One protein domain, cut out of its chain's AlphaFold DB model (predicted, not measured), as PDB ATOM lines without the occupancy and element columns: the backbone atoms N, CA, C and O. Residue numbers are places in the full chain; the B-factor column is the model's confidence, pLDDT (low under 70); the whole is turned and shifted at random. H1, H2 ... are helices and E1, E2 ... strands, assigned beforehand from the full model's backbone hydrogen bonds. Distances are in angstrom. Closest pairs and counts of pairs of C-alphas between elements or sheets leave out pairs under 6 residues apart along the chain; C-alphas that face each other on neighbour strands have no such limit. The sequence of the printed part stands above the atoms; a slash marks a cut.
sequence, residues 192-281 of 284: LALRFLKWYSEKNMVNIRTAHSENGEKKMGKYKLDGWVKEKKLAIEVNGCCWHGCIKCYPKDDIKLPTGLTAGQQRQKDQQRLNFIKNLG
ATOM      1  N   LEU A 192      -5.390  56.741  11.804       86.69
ATOM      2  CA  LEU A 192      -4.669  56.412  10.575       86.69
ATOM      3  C   LEU A 192      -5.639  56.196   9.405       86.69
ATOM      4  O   LEU A 192      -5.442  56.788   8.346       86.69
ATOM      5  N   ALA A 193      -6.688  55.394   9.612       88.00
ATOM      6  CA  ALA A 193      -7.708  55.134   8.602       88.00
ATOM      7  C   ALA A 193      -8.422  56.424   8.184       88.00
ATOM      8  O   ALA A 193      -8.493  56.725   6.998       88.00
ATOM      9  N   LEU A 194      -8.844  57.246   9.147       87.69
ATOM     10  CA  LEU A 194      -9.499  58.527   8.871       87.69
ATOM     11  C   LEU A 194      -8.623  59.471   8.036       87.69
ATOM     12  O   LEU A 194      -9.091  60.055   7.058       87.69
ATOM     13  N   ARG A 195      -7.336  59.595   8.383       90.44
ATOM     14  CA  ARG A 195      -6.382  60.422   7.626       90.44
ATOM     15  C   ARG A 195      -6.150  59.882   6.217       90.44
ATOM     16  O   ARG A 195      -6.132  60.664   5.270       90.44
ATOM     17  N   PHE A 196      -6.000  58.566   6.076       91.62
ATOM     18  CA  PHE A 196      -5.818  57.927   4.775       91.62
ATOM     19  C   PHE A 196      -7.037  58.116   3.869       91.62
ATOM     20  O   PHE A 196      -6.883  58.491   2.711       91.62
ATOM     21  N   LEU A 197      -8.248  57.913   4.393       91.81
ATOM     22  CA  LEU A 197      -9.483  58.077   3.627       91.81
ATOM     23  C   LEU A 197      -9.706  59.535   3.224       91.81
ATOM     24  O   LEU A 197     -10.076  59.792   2.082       91.81
ATOM     25  N   LYS A 198      -9.401  60.497   4.103       91.50
ATOM     26  CA  LYS A 198      -9.428  61.919   3.741       91.50
ATOM     27  C   LYS A 198      -8.467  62.221   2.587       91.50
ATOM     28  O   LYS A 198      -8.879  62.797   1.586       91.50
ATOM     29  N   TRP A 199      -7.223  61.754   2.683       93.69
ATOM     30  CA  TRP A 199      -6.244  61.904   1.603       93.69
ATOM     31  C   TRP A 199      -6.707  61.234   0.298       93.69
ATOM     32  O   TRP A 199      -6.602  61.830  -0.772       93.69
ATOM     33  N   TYR A 200      -7.258  60.018   0.363       91.75
ATOM     34  CA  TYR A 200      -7.753  59.299  -0.813       91.75
ATOM     35  C   TYR A 200      -8.928  60.029  -1.473       91.75
ATOM     36  O   TYR A 200      -9.000  60.084  -2.703       91.75
ATOM     37  N   SER A 201      -9.825  60.597  -0.660       92.25
ATOM     38  CA  SER A 201     -10.968  61.398  -1.106       92.25
ATOM     39  C   SER A 201     -10.502  62.622  -1.891       92.25
ATOM     40  O   SER A 201     -10.938  62.816  -3.024       92.25
ATOM     41  N   GLU A 202      -9.549  63.379  -1.337       93.12
ATOM     42  CA  GLU A 202      -8.965  64.568  -1.970       93.12
ATOM     43  C   GLU A 202      -8.187  64.212  -3.245       93.12
ATOM     44  O   GLU A 202      -8.354  64.850  -4.282       93.12
ATOM     45  N   LYS A 203      -7.369  63.153  -3.206       93.06
ATOM     46  CA  LYS A 203      -6.516  62.759  -4.335       93.06
ATOM     47  C   LYS A 203      -7.303  62.238  -5.537       93.06
ATOM     48  O   LYS A 203      -6.890  62.464  -6.672       93.06
ATOM     49  N   ASN A 204      -8.391  61.508  -5.293       90.25
ATOM     50  CA  ASN A 204      -9.196  60.875  -6.342       90.25
ATOM     51  C   ASN A 204     -10.485  61.643  -6.659       90.25
ATOM     52  O   ASN A 204     -11.238  61.188  -7.517       90.25
ATOM     53  N   MET A 205     -10.740  62.760  -5.965       89.31
ATOM     54  CA  MET A 205     -11.971  63.553  -6.056       89.31
ATOM     55  C   MET A 205     -13.233  62.691  -5.898       89.31
ATOM     56  O   MET A 205     -14.177  62.800  -6.674       89.31
ATOM     57  N   VAL A 206     -13.234  61.798  -4.902       89.75
ATOM     58  CA  VAL A 206     -14.369  60.910  -4.597       89.75
ATOM     59  C   VAL A 206     -14.895  61.174  -3.198       89.75
ATOM     60  O   VAL A 206     -14.116  61.374  -2.267       89.75
ATOM     61  N   ASN A 207     -16.212  61.108  -3.019       88.31
ATOM     62  CA  ASN A 207     -16.806  61.167  -1.688       88.31
ATOM     63  C   ASN A 207     -16.747  59.786  -1.013       88.31
ATOM     64  O   ASN A 207     -17.229  58.791  -1.569       88.31
ATOM     65  N   ILE A 208     -16.159  59.726   0.184       89.94
ATOM     66  CA  ILE A 208     -16.000  58.492   0.959       89.94
ATOM     67  C   ILE A 208     -16.868  58.567   2.205       89.94
ATOM     68  O   ILE A 208     -16.713  59.462   3.031       89.94
ATOM     69  N   ARG A 209     -17.736  57.570   2.381       88.06
ATOM     70  CA  ARG A 209     -18.474  57.381   3.629       88.06
ATOM     71  C   ARG A 209     -17.578  56.707   4.671       88.06
ATOM     72  O   ARG A 209     -17.035  55.640   4.390       88.06
ATOM     73  N   THR A 210     -17.468  57.323   5.844       86.06
ATOM     74  CA  THR A 210     -16.625  56.918   6.989       86.06
ATOM     75  C   THR A 210     -17.434  56.944   8.293       86.06
ATOM     76  O   THR A 210     -18.615  57.300   8.274       86.06
ATOM     77  N   ALA A 211     -16.809  56.638   9.436       81.19
ATOM     78  CA  ALA A 211     -17.442  56.723  10.757       81.19
ATOM     79  C   ALA A 211     -17.984  58.121  11.118       81.19
ATOM     80  O   ALA A 211     -18.909  58.228  11.916       81.19
ATOM     81  N   HIS A 212     -17.452  59.193  10.515       77.88
ATOM     82  CA  HIS A 212     -17.891  60.577  10.760       77.88
ATOM     83  C   HIS A 212     -18.953  61.084   9.778       77.88
ATOM     84  O   HIS A 212     -19.343  62.247   9.830       77.88
ATOM     85  N   SER A 213     -19.408  60.247   8.847       80.81
ATOM     86  CA  SER A 213     -20.549  60.597   7.997       80.81
ATOM     87  C   SER A 213     -21.848  60.568   8.814       80.81
ATOM     88  O   SER A 213     -21.965  59.757   9.725       80.81
ATOM     89  N   GLU A 214     -22.864  61.358   8.446       74.38
ATOM     90  CA  GLU A 214     -24.167  61.413   9.155       74.38
ATOM     91  C   GLU A 214     -24.825  60.037   9.361       74.38
ATOM     92  O   GLU A 214     -25.562  59.816  10.314       74.38
ATOM     93  N   ASN A 215     -24.539  59.085   8.470       75.25
ATOM     94  CA  ASN A 215     -25.070  57.726   8.528       75.25
ATOM     95  C   ASN A 215     -24.056  56.688   9.071       75.25
ATOM     96  O   ASN A 215     -24.298  55.487   8.931       75.25
ATOM     97  N   GLY A 216     -22.909  57.111   9.610       79.81
ATOM     98  CA  GLY A 216     -21.812  56.246  10.070       79.81
ATOM     99  C   GLY A 216     -21.177  55.395   8.963       79.81
ATOM    100  O   GLY A 216     -21.381  55.639   7.766       79.81
ATOM    101  N   GLU A 217     -20.443  54.349   9.345       84.25
ATOM    102  CA  GLU A 217     -19.803  53.417   8.408       84.25
ATOM    103  C   GLU A 217     -20.829  52.641   7.561       84.25
ATOM    104  O   GLU A 217     -21.945  52.313   7.987       84.25
ATOM    105  N   LYS A 218     -20.465  52.302   6.317       85.19
ATOM    106  CA  LYS A 218     -21.338  51.482   5.467       85.19
ATOM    107  C   LYS A 218     -21.328  50.040   5.977       85.19
ATOM    108  O   LYS A 218     -20.321  49.343   5.884       85.19
ATOM    109  N   LYS A 219     -22.483  49.562   6.444       85.69
ATOM    110  CA  LYS A 219     -22.684  48.149   6.785       85.69
ATOM    111  C   LYS A 219     -22.935  47.309   5.528       85.69
ATOM    112  O   LYS A 219     -23.807  47.642   4.721       85.69
ATOM    113  N   MET A 220     -22.187  46.217   5.391       82.38
ATOM    114  CA  MET A 220     -22.319  45.210   4.344       82.38
ATOM    115  C   MET A 220     -22.467  43.824   4.990       82.38
ATOM    116  O   MET A 220     -21.515  43.249   5.525       82.38
ATOM    117  N   GLY A 221     -23.698  43.306   5.007       83.06
ATOM    118  CA  GLY A 221     -24.046  42.109   5.775       83.06
ATOM    119  C   GLY A 221     -23.754  42.296   7.268       83.06
ATOM    120  O   GLY A 221     -24.324  43.173   7.920       83.06
ATOM    121  N   LYS A 222     -22.846  41.477   7.814       83.50
ATOM    122  CA  LYS A 222     -22.424  41.547   9.224       83.50
ATOM    123  C   LYS A 222     -21.218  42.460   9.489       83.50
ATOM    124  O   LYS A 222     -20.892  42.670  10.652       83.50
ATOM    125  N   TYR A 223     -20.574  43.002   8.453       85.50
ATOM    126  CA  TYR A 223     -19.357  43.813   8.579       85.50
ATOM    127  C   TYR A 223     -19.632  45.300   8.320       85.50
ATOM    128  O   TYR A 223     -20.553  45.642   7.580       85.50
ATOM    129  N   LYS A 224     -18.839  46.182   8.934       87.00
ATOM    130  CA  LYS A 224     -18.808  47.628   8.657       87.00
ATOM    131  C   LYS A 224     -17.495  47.956   7.960       87.00
ATOM    132  O   LYS A 224     -16.466  47.485   8.431       87.00
ATOM    133  N   LEU A 225     -17.561  48.674   6.844       87.81
ATOM    134  CA  LEU A 225     -16.402  49.029   6.023       87.81
ATOM    135  C   LEU A 225     -15.765  50.324   6.534       87.81
ATOM    136  O   LEU A 225     -16.508  51.271   6.801       87.81
ATOM    137  N   ASP A 226     -14.431  50.394   6.570       87.00
ATOM    138  CA  ASP A 226     -13.723  51.612   6.998       87.00
ATOM    139  C   ASP A 226     -14.024  52.790   6.047       87.00
ATOM    140  O   ASP A 226     -14.270  53.918   6.478       87.00
ATOM    141  N   GLY A 227     -14.022  52.543   4.733       90.12
ATOM    142  CA  GLY A 227     -14.355  53.537   3.715       90.12
ATOM    143  C   GLY A 227     -15.226  52.961   2.605       90.12
ATOM    144  O   GLY A 227     -14.966  51.871   2.100       90.12
ATOM    145  N   TRP A 228     -16.253  53.703   2.187       92.06
ATOM    146  CA  TRP A 228     -17.127  53.309   1.076       92.06
ATOM    147  C   TRP A 228     -17.267  54.403   0.018       92.06
ATOM    148  O   TRP A 228     -17.773  55.490   0.305       92.06
ATOM    149  N   VAL A 229     -16.896  54.073  -1.221       91.50
ATOM    150  CA  VAL A 229     -17.073  54.918  -2.409       91.50
ATOM    151  C   VAL A 229     -18.226  54.369  -3.243       91.50
ATOM    152  O   VAL A 229     -18.101  53.353  -3.933       91.50
ATOM    153  N   LYS A 230     -19.369  55.060  -3.195       87.44
ATOM    154  CA  LYS A 230     -20.617  54.613  -3.840       87.44
ATOM    155  C   LYS A 230     -20.490  54.505  -5.362       87.44
ATOM    156  O   LYS A 230     -20.968  53.531  -5.934       87.44
ATOM    157  N   GLU A 231     -19.843  55.481  -5.991       86.25
ATOM    158  CA  GLU A 231     -19.721  55.602  -7.454       86.25
ATOM    159  C   GLU A 231     -18.967  54.426  -8.079       86.25
ATOM    160  O   GLU A 231     -19.361  53.910  -9.119       86.25
ATOM    161  N   LYS A 232     -17.905  53.966  -7.413       85.12
ATOM    162  CA  LYS A 232     -17.007  52.913  -7.913       85.12
ATOM    163  C   LYS A 232     -17.330  51.524  -7.357       85.12
ATOM    164  O   LYS A 232     -16.613  50.575  -7.659       85.12
ATOM    165  N   LYS A 233     -18.365  51.413  -6.509       87.94
ATOM    166  CA  LYS A 233     -18.637  50.230  -5.670       87.94
ATOM    167  C   LYS A 233     -17.353  49.693  -5.014       87.94
ATOM    168  O   LYS A 233     -17.065  48.498  -5.074       87.94
ATOM    169  N   LEU A 234     -16.574  50.609  -4.436       90.12
ATOM    170  CA  LEU A 234     -15.259  50.338  -3.857       90.12
ATOM    171  C   LEU A 234     -15.329  50.474  -2.335       90.12
ATOM    172  O   LEU A 234     -15.693  51.529  -1.811       90.12
ATOM    173  N   ALA A 235     -14.967  49.403  -1.645       91.19
ATOM    174  CA  ALA A 235     -14.660  49.390  -0.230       91.19
ATOM    175  C   ALA A 235     -13.158  49.611  -0.038       91.19
ATOM    176  O   ALA A 235     -12.343  49.086  -0.789       91.19
ATOM    177  N   ILE A 236     -12.800  50.391   0.973       90.38
ATOM    178  CA  ILE A 236     -11.417  50.633   1.368       90.38
ATOM    179  C   ILE A 236     -11.289  50.165   2.813       90.38
ATOM    180  O   ILE A 236     -12.037  50.632   3.667       90.38
ATOM    181  N   GLU A 237     -10.351  49.257   3.071       90.06
ATOM    182  CA  GLU A 237     -10.052  48.713   4.402       90.06
ATOM    183  C   GLU A 237      -8.619  49.103   4.786       90.06
ATOM    184  O   GLU A 237      -7.679  48.911   4.007       90.06
ATOM    185  N   VAL A 238      -8.435  49.666   5.980       90.12
ATOM    186  CA  VAL A 238      -7.137  50.144   6.471       90.12
ATOM    187  C   VAL A 238      -6.696  49.288   7.652       90.12
ATOM    188  O   VAL A 238      -6.897  49.611   8.822       90.12
ATOM    189  N   ASN A 239      -6.022  48.189   7.323       88.62
ATOM    190  CA  ASN A 239      -5.613  47.176   8.290       88.62
ATOM    191  C   ASN A 239      -4.326  47.572   9.035       88.62
ATOM    192  O   ASN A 239      -3.211  47.406   8.533       88.62
ATOM    193  N   GLY A 240      -4.462  48.065  10.269       87.94
ATOM    194  CA  GLY A 240      -3.324  48.364  11.143       87.94
ATOM    195  C   GLY A 240      -2.486  47.122  11.482       87.94
ATOM    196  O   GLY A 240      -3.020  46.105  11.925       87.94
ATOM    197  N   CYS A 241      -1.158  47.208  11.335       89.25
ATOM    198  CA  CYS A 241      -0.256  46.051  11.434       89.25
ATOM    199  C   CYS A 241      -0.416  45.230  12.721       89.25
ATOM    200  O   CYS A 241      -0.450  44.004  12.645       89.25
ATOM    201  N   CYS A 242      -0.511  45.889  13.880       87.00
ATOM    202  CA  CYS A 242      -0.609  45.226  15.184       87.00
ATOM    203  C   CYS A 242      -1.966  44.566  15.449       87.00
ATOM    204  O   CYS A 242      -2.041  43.641  16.251       87.00
ATOM    205  N   TRP A 243      -3.024  45.008  14.768       87.25
ATOM    206  CA  TRP A 243      -4.380  44.483  14.939       87.25
ATOM    207  C   TRP A 243      -4.713  43.383  13.931       87.25
ATOM    208  O   TRP A 243      -5.491  42.492  14.256       87.25
ATOM    209  N   HIS A 244      -4.090  43.419  12.750       88.75
ATOM    210  CA  HIS A 244      -4.370  42.509  11.633       88.75
ATOM    211  C   HIS A 244      -3.230  41.530  11.318       88.75
ATOM    212  O   HIS A 244      -3.325  40.739  10.384       88.75
ATOM    213  N   GLY A 245      -2.124  41.577  12.068       88.69
ATOM    214  CA  GLY A 245      -1.005  40.651  11.886       88.69
ATOM    215  C   GLY A 245      -0.364  40.776  10.503       88.69
ATOM    216  O   GLY A 245      -0.256  39.792   9.775       88.69
ATOM    217  N   CYS A 246       0.053  41.985  10.115       91.00
ATOM    218  CA  CYS A 246       0.738  42.213   8.835       91.00
ATOM    219  C   CYS A 246       1.937  41.264   8.678       91.00
ATOM    220  O   CYS A 246       2.796  41.236   9.555       91.00
ATOM    221  N   ILE A 247       2.041  40.547   7.553       90.69
ATOM    222  CA  ILE A 247       3.096  39.541   7.320       90.69
ATOM    223  C   ILE A 247       4.519  40.112   7.442       90.69
ATOM    224  O   ILE A 247       5.435  39.406   7.847       90.69
ATOM    225  N   LYS A 248       4.702  41.409   7.153       91.44
ATOM    226  CA  LYS A 248       5.999  42.093   7.279       91.44
ATOM    227  C   LYS A 248       6.399  42.335   8.738       91.44
ATOM    228  O   LYS A 248       7.573  42.240   9.065       91.44
ATOM    229  N   CYS A 249       5.439  42.669   9.602       90.69
ATOM    230  CA  CYS A 249       5.691  42.994  11.013       90.69
ATOM    231  C   CYS A 249       5.523  41.776  11.939       90.69
ATOM    232  O   CYS A 249       6.173  41.694  12.974       90.69
ATOM    233  N   TYR A 250       4.653  40.839  11.559       90.44
ATOM    234  CA  TYR A 250       4.282  39.632  12.298       90.44
ATOM    235  C   TYR A 250       4.409  38.412  11.370       90.44
ATOM    236  O   TYR A 250       3.395  37.861  10.928       90.44
ATOM    237  N   PRO A 251       5.642  38.002  11.020       89.69
ATOM    238  CA  PRO A 251       5.865  36.942  10.041       89.69
ATOM    239  C   PRO A 251       5.434  35.563  10.549       89.69
ATOM    240  O   PRO A 251       5.033  34.725   9.749       89.69
ATOM    241  N   LYS A 252       5.478  35.327  11.867       92.31
ATOM    242  CA  LYS A 252       5.082  34.049  12.470       92.31
ATOM    243  C   LYS A 252       3.600  34.043  12.851       92.31
ATOM    244  O   LYS A 252       3.081  35.032  13.369       92.31
ATOM    245  N   ASP A 253       2.932  32.922  12.600       91.25
ATOM    246  CA  ASP A 253       1.486  32.744  12.794       91.25
ATOM    247  C   ASP A 253       1.062  32.624  14.262       91.25
ATOM    248  O   ASP A 253      -0.095  32.896  14.585       91.25
ATOM    249  N   ASP A 254       1.978  32.224  15.139       93.38
ATOM    250  CA  ASP A 254       1.767  31.931  16.560       93.38
ATOM    251  C   ASP A 254       1.826  33.175  17.463       93.38
ATOM    252  O   ASP A 254       1.474  33.110  18.642       93.38
ATOM    253  N   ILE A 255       2.209  34.335  16.920       91.19
ATOM    254  CA  ILE A 255       2.301  35.581  17.687       91.19
ATOM    255  C   ILE A 255       0.904  36.037  18.119       91.19
ATOM    256  O   ILE A 255       0.030  36.271  17.283       91.19
ATOM    257  N   LYS A 256       0.703  36.214  19.428       92.12
ATOM    258  CA  LYS A 256      -0.556  36.701  20.005       92.12
ATOM    259  C   LYS A 256      -0.697  38.214  19.821       92.12
ATOM    260  O   LYS A 256       0.170  38.978  20.240       92.12
ATOM    261  N   LEU A 257      -1.798  38.641  19.208       89.88
ATOM    262  CA  LEU A 257      -2.125  40.047  18.960       89.88
ATOM    263  C   LEU A 257      -2.966  40.646  20.107       89.88
ATOM    264  O   LEU A 257      -3.563  39.895  20.886       89.88
ATOM    265  N   PRO A 258      -3.103  41.985  20.198       87.62
ATOM    266  CA  PRO A 258      -3.979  42.648  21.174       87.62
ATOM    267  C   PRO A 258      -5.457  42.240  21.077       87.62
ATOM    268  O   PRO A 258      -6.212  42.419  22.026       87.62
ATOM    269  N   THR A 259      -5.873  41.658  19.947       83.56
ATOM    270  CA  THR A 259      -7.208  41.072  19.757       83.56
ATOM    271  C   THR A 259      -7.433  39.793  20.571       83.56
ATOM    272  O   THR A 259      -8.561  39.311  20.645       83.56
ATOM    273  N   GLY A 260      -6.378  39.216  21.157       88.19
ATOM    274  CA  GLY A 260      -6.400  37.933  21.858       88.19
ATOM    275  C   GLY A 260      -6.200  36.711  20.952       88.19
ATOM    276  O   GLY A 260      -5.961  35.626  21.481       88.19
ATOM    277  N   LEU A 261      -6.249  36.885  19.624       90.38
ATOM    278  CA  LEU A 261      -6.016  35.846  18.611       90.38
ATOM    279  C   LEU A 261      -4.543  35.787  18.185       90.38
ATOM    280  O   LEU A 261      -3.798  36.753  18.370       90.38
ATOM    281  N   THR A 262      -4.125  34.671  17.582       93.50
ATOM    282  CA  THR A 262      -2.808  34.602  16.932       93.50
ATOM    283  C   THR A 262      -2.819  35.322  15.578       93.50
ATOM    284  O   THR A 262      -3.873  35.492  14.960       93.50
ATOM    285  N   ALA A 263      -1.652  35.745  15.088       91.88
ATOM    286  CA  ALA A 263      -1.523  36.440  13.808       91.88
ATOM    287  C   ALA A 263      -2.077  35.609  12.635       91.88
ATOM    288  O   ALA A 263      -2.785  36.152  11.789       91.88
ATOM    289  N   GLY A 264      -1.831  34.293  12.616       91.50
ATOM    290  CA  GLY A 264      -2.387  33.385  11.606       91.50
ATOM    291  C   GLY A 264      -3.917  33.320  11.652       91.50
ATOM    292  O   GLY A 264      -4.584  33.493  10.630       91.50
ATOM    293  N   GLN A 265      -4.490  33.174  12.852       92.75
ATOM    294  CA  GLN A 265      -5.946  33.154  13.054       92.75
ATOM    295  C   GLN A 265      -6.604  34.475  12.637       92.75
ATOM    296  O   GLN A 265      -7.658  34.476  11.997       92.75
ATOM    297  N   GLN A 266      -5.980  35.606  12.974       93.44
ATOM    298  CA  GLN A 266      -6.475  36.927  12.602       93.44
ATOM    299  C   GLN A 266      -6.445  37.127  11.080       93.44
ATOM    300  O   GLN A 266      -7.456  37.533  10.509       93.44
ATOM    301  N   ARG A 267      -5.349  36.753  10.405       92.81
ATOM    302  CA  ARG A 267      -5.251  36.800   8.936       92.81
ATOM    303  C   ARG A 267      -6.313  35.940   8.257       92.81
ATOM    304  O   ARG A 267      -6.943  36.386   7.302       92.81
ATOM    305  N   GLN A 268      -6.556  34.730   8.764       93.12
ATOM    306  CA  GLN A 268      -7.600  33.851   8.232       93.12
ATOM    307  C   GLN A 268      -8.993  34.487   8.366       93.12
ATOM    308  O   GLN A 268      -9.788  34.457   7.424       93.12
ATOM    309  N   LYS A 269      -9.278  35.101   9.516       91.38
ATOM    310  CA  LYS A 269     -10.536  35.810   9.774       91.38
ATOM    311  C   LYS A 269     -10.719  37.020   8.852       91.38
ATOM    312  O   LYS A 269     -11.814  37.219   8.320       91.38
ATOM    313  N   ASP A 270      -9.661  37.793   8.631       89.94
ATOM    314  CA  ASP A 270      -9.686  38.946   7.729       89.94
ATOM    315  C   ASP A 270      -9.879  38.502   6.274       89.94
ATOM    316  O   ASP A 270     -10.698  39.075   5.557       89.94
ATOM    317  N   GLN A 271      -9.248  37.403   5.856       91.50
ATOM    318  CA  GLN A 271      -9.464  36.826   4.528       91.50
ATOM    319  C   GLN A 271     -10.914  36.358   4.328       91.50
ATOM    320  O   GLN A 271     -11.507  36.614   3.281       91.50
ATOM    321  N   GLN A 272     -11.517  35.710   5.330       91.69
ATOM    322  CA  GLN A 272     -12.931  35.317   5.286       91.69
ATOM    323  C   GLN A 272     -13.856  36.534   5.151       91.69
ATOM    324  O   GLN A 272     -14.818  36.496   4.383       91.69
ATOM    325  N   ARG A 273     -13.551  37.625   5.865       89.69
ATOM    326  CA  ARG A 273     -14.268  38.904   5.750       89.69
ATOM    327  C   ARG A 273     -14.142  39.488   4.341       89.69
ATOM    328  O   ARG A 273     -15.165  39.823   3.748       89.69
ATOM    329  N   LEU A 274     -12.931  39.572   3.793       89.94
ATOM    330  CA  LEU A 274     -12.694  40.104   2.447       89.94
ATOM    331  C   LEU A 274     -13.409  39.273   1.376       89.94
ATOM    332  O   LEU A 274     -14.082  39.840   0.518       89.94
ATOM    333  N   ASN A 275     -13.337  37.943   1.460       91.31
ATOM    334  CA  ASN A 275     -14.036  37.047   0.537       91.31
ATOM    335  C   ASN A 275     -15.558  37.242   0.612       91.31
ATOM    336  O   ASN A 275     -16.223  37.304  -0.419       91.31
ATOM    337  N   PHE A 276     -16.116  37.401   1.818       90.06
ATOM    338  CA  PHE A 276     -17.541  37.679   2.001       90.06
ATOM    339  C   PHE A 276     -17.963  38.995   1.337       90.06
ATOM    340  O   PHE A 276     -18.988  39.038   0.662       90.06
ATOM    341  N   ILE A 277     -17.176  40.063   1.499       87.69
ATOM    342  CA  ILE A 277     -17.485  41.368   0.897       87.69
ATOM    343  C   ILE A 277     -17.354  41.299  -0.634       87.69
ATOM    344  O   ILE A 277     -18.232  41.793  -1.339       87.69
ATOM    345  N   LYS A 278     -16.322  40.624  -1.157       88.94
ATOM    346  CA  LYS A 278     -16.128  40.429  -2.606       88.94
ATOM    347  C   LYS A 278     -17.262  39.630  -3.246       88.94
ATOM    348  O   LYS A 278     -17.750  40.010  -4.306       88.94
ATOM    349  N   ASN A 279     -17.758  38.594  -2.566       89.56
ATOM    350  CA  ASN A 279     -18.903  37.800  -3.026       89.56
ATOM    351  C   ASN A 279     -20.202  38.617  -3.150       89.56
ATOM    352  O   ASN A 279     -21.102  38.220  -3.884       89.56
ATOM    353  N   LEU A 280     -20.302  39.768  -2.478       86.25
ATOM    354  CA  LEU A 280     -21.430  40.696  -2.607       86.25
ATOM    355  C   LEU A 280     -21.281  41.668  -3.796       86.25
ATOM    356  O   LEU A 280     -22.050  42.621  -3.911       86.25
ATOM    357  N   GLY A 281     -20.307  41.439  -4.684       83.31
ATOM    358  CA  GLY A 281     -20.091  42.238  -5.893       83.31
ATOM    359  C   GLY A 281     -19.422  43.588  -5.626       83.31
ATOM    360  O   GLY A 281     -19.664  44.551  -6.355       83.31
TER     361      GLY A 281
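Overview. This is residues 192 to 281 of the 284 residues of the protein "DNA-directed DNA polymerase" of Meloidogyne enterolobii (UniProt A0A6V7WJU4). Two small strand hairpins, E1 with E2 and E3 with E4, sit at one end of an elongated domain, between helix H1 beside E3 and the later part of the long helix H3 near E1 and E2. H3 runs from there to the other end, where its first residues meet the short helix H2 and the long loop of residues 245 to 262. The printed part has 90 residues, with three named helices and four named strands in the order H1, E1, E2, E3, E4, H2, H3; its two sheets, E1 - E2 and E3 - E4, are each antiparallel, and the class is mixed, helices and strands. It is only just compact, close to loose, with a radius of gyration of the C-alphas of 14.4 A and spans of 40 by 26 by 20 A.

Arrangement. H1, residues 192 to 204, touches no helix; its closest C-alpha pair with E3, residues 227 to 229, is Leu 197 and Gly 227, 6.7 A apart. E1, residues 218 to 220, and E2, residues 223 to 225, form an antiparallel hairpin at 141 degrees, with N 220 and O 223 at 2.8 A and N 225 and O 218 at 3.0 A, within hydrogen-bond range. E2 runs on into E3 across a break of 1 residue, at 71 degrees. E3 and E4, residues 234 to 236, form a second antiparallel hairpin at 161 degrees, with N 229 and O 234 at 2.9 A and N 236 and O 227 at 2.9 A, within hydrogen-bond range. H2, residues 241 to 244, and H3, residues 263 to 279, touch, H3 with its residues 263 to 270 alone; the closest C-alphas are those of His 244 and Gln 266, 6.0 A apart. The closest C-alphas of E1 and H3 are those of Met 220 and Ile 277, 7.1 A apart. H1 and H3 are apart, and so are E4 and H3. In H1 and H3 every O i to N i+4 pair is within hydrogen-bond range; H2 is too short for such a pair, and its one O i to N i+3 pair is not within range.

Along the chain. H1 begins at C-alpha 192 (-4.669, 56.412, 10.575) and measures 18.1 A from first to last C-alpha. The strands E1, E2, E3 and E4 have 3 residues each, and H2 has 4. E2 begins at C-alpha 223 (-19.357, 43.813, 8.579). H3, 17 residues and 24.2 A long, ends at C-alpha 279 (-18.903, 37.800, -3.026).

Size, cuts and confidence. The two C-alphas farthest apart are those of Met 205 and Asp 254, 41.2 A. The printed part, residues 192 to 281, has no cut. The links from H1 to E1 and from H2 to H3 are long, 13 and 18 residues. The mean pLDDT of the printed part is 88.6, and no printed residue is under 70.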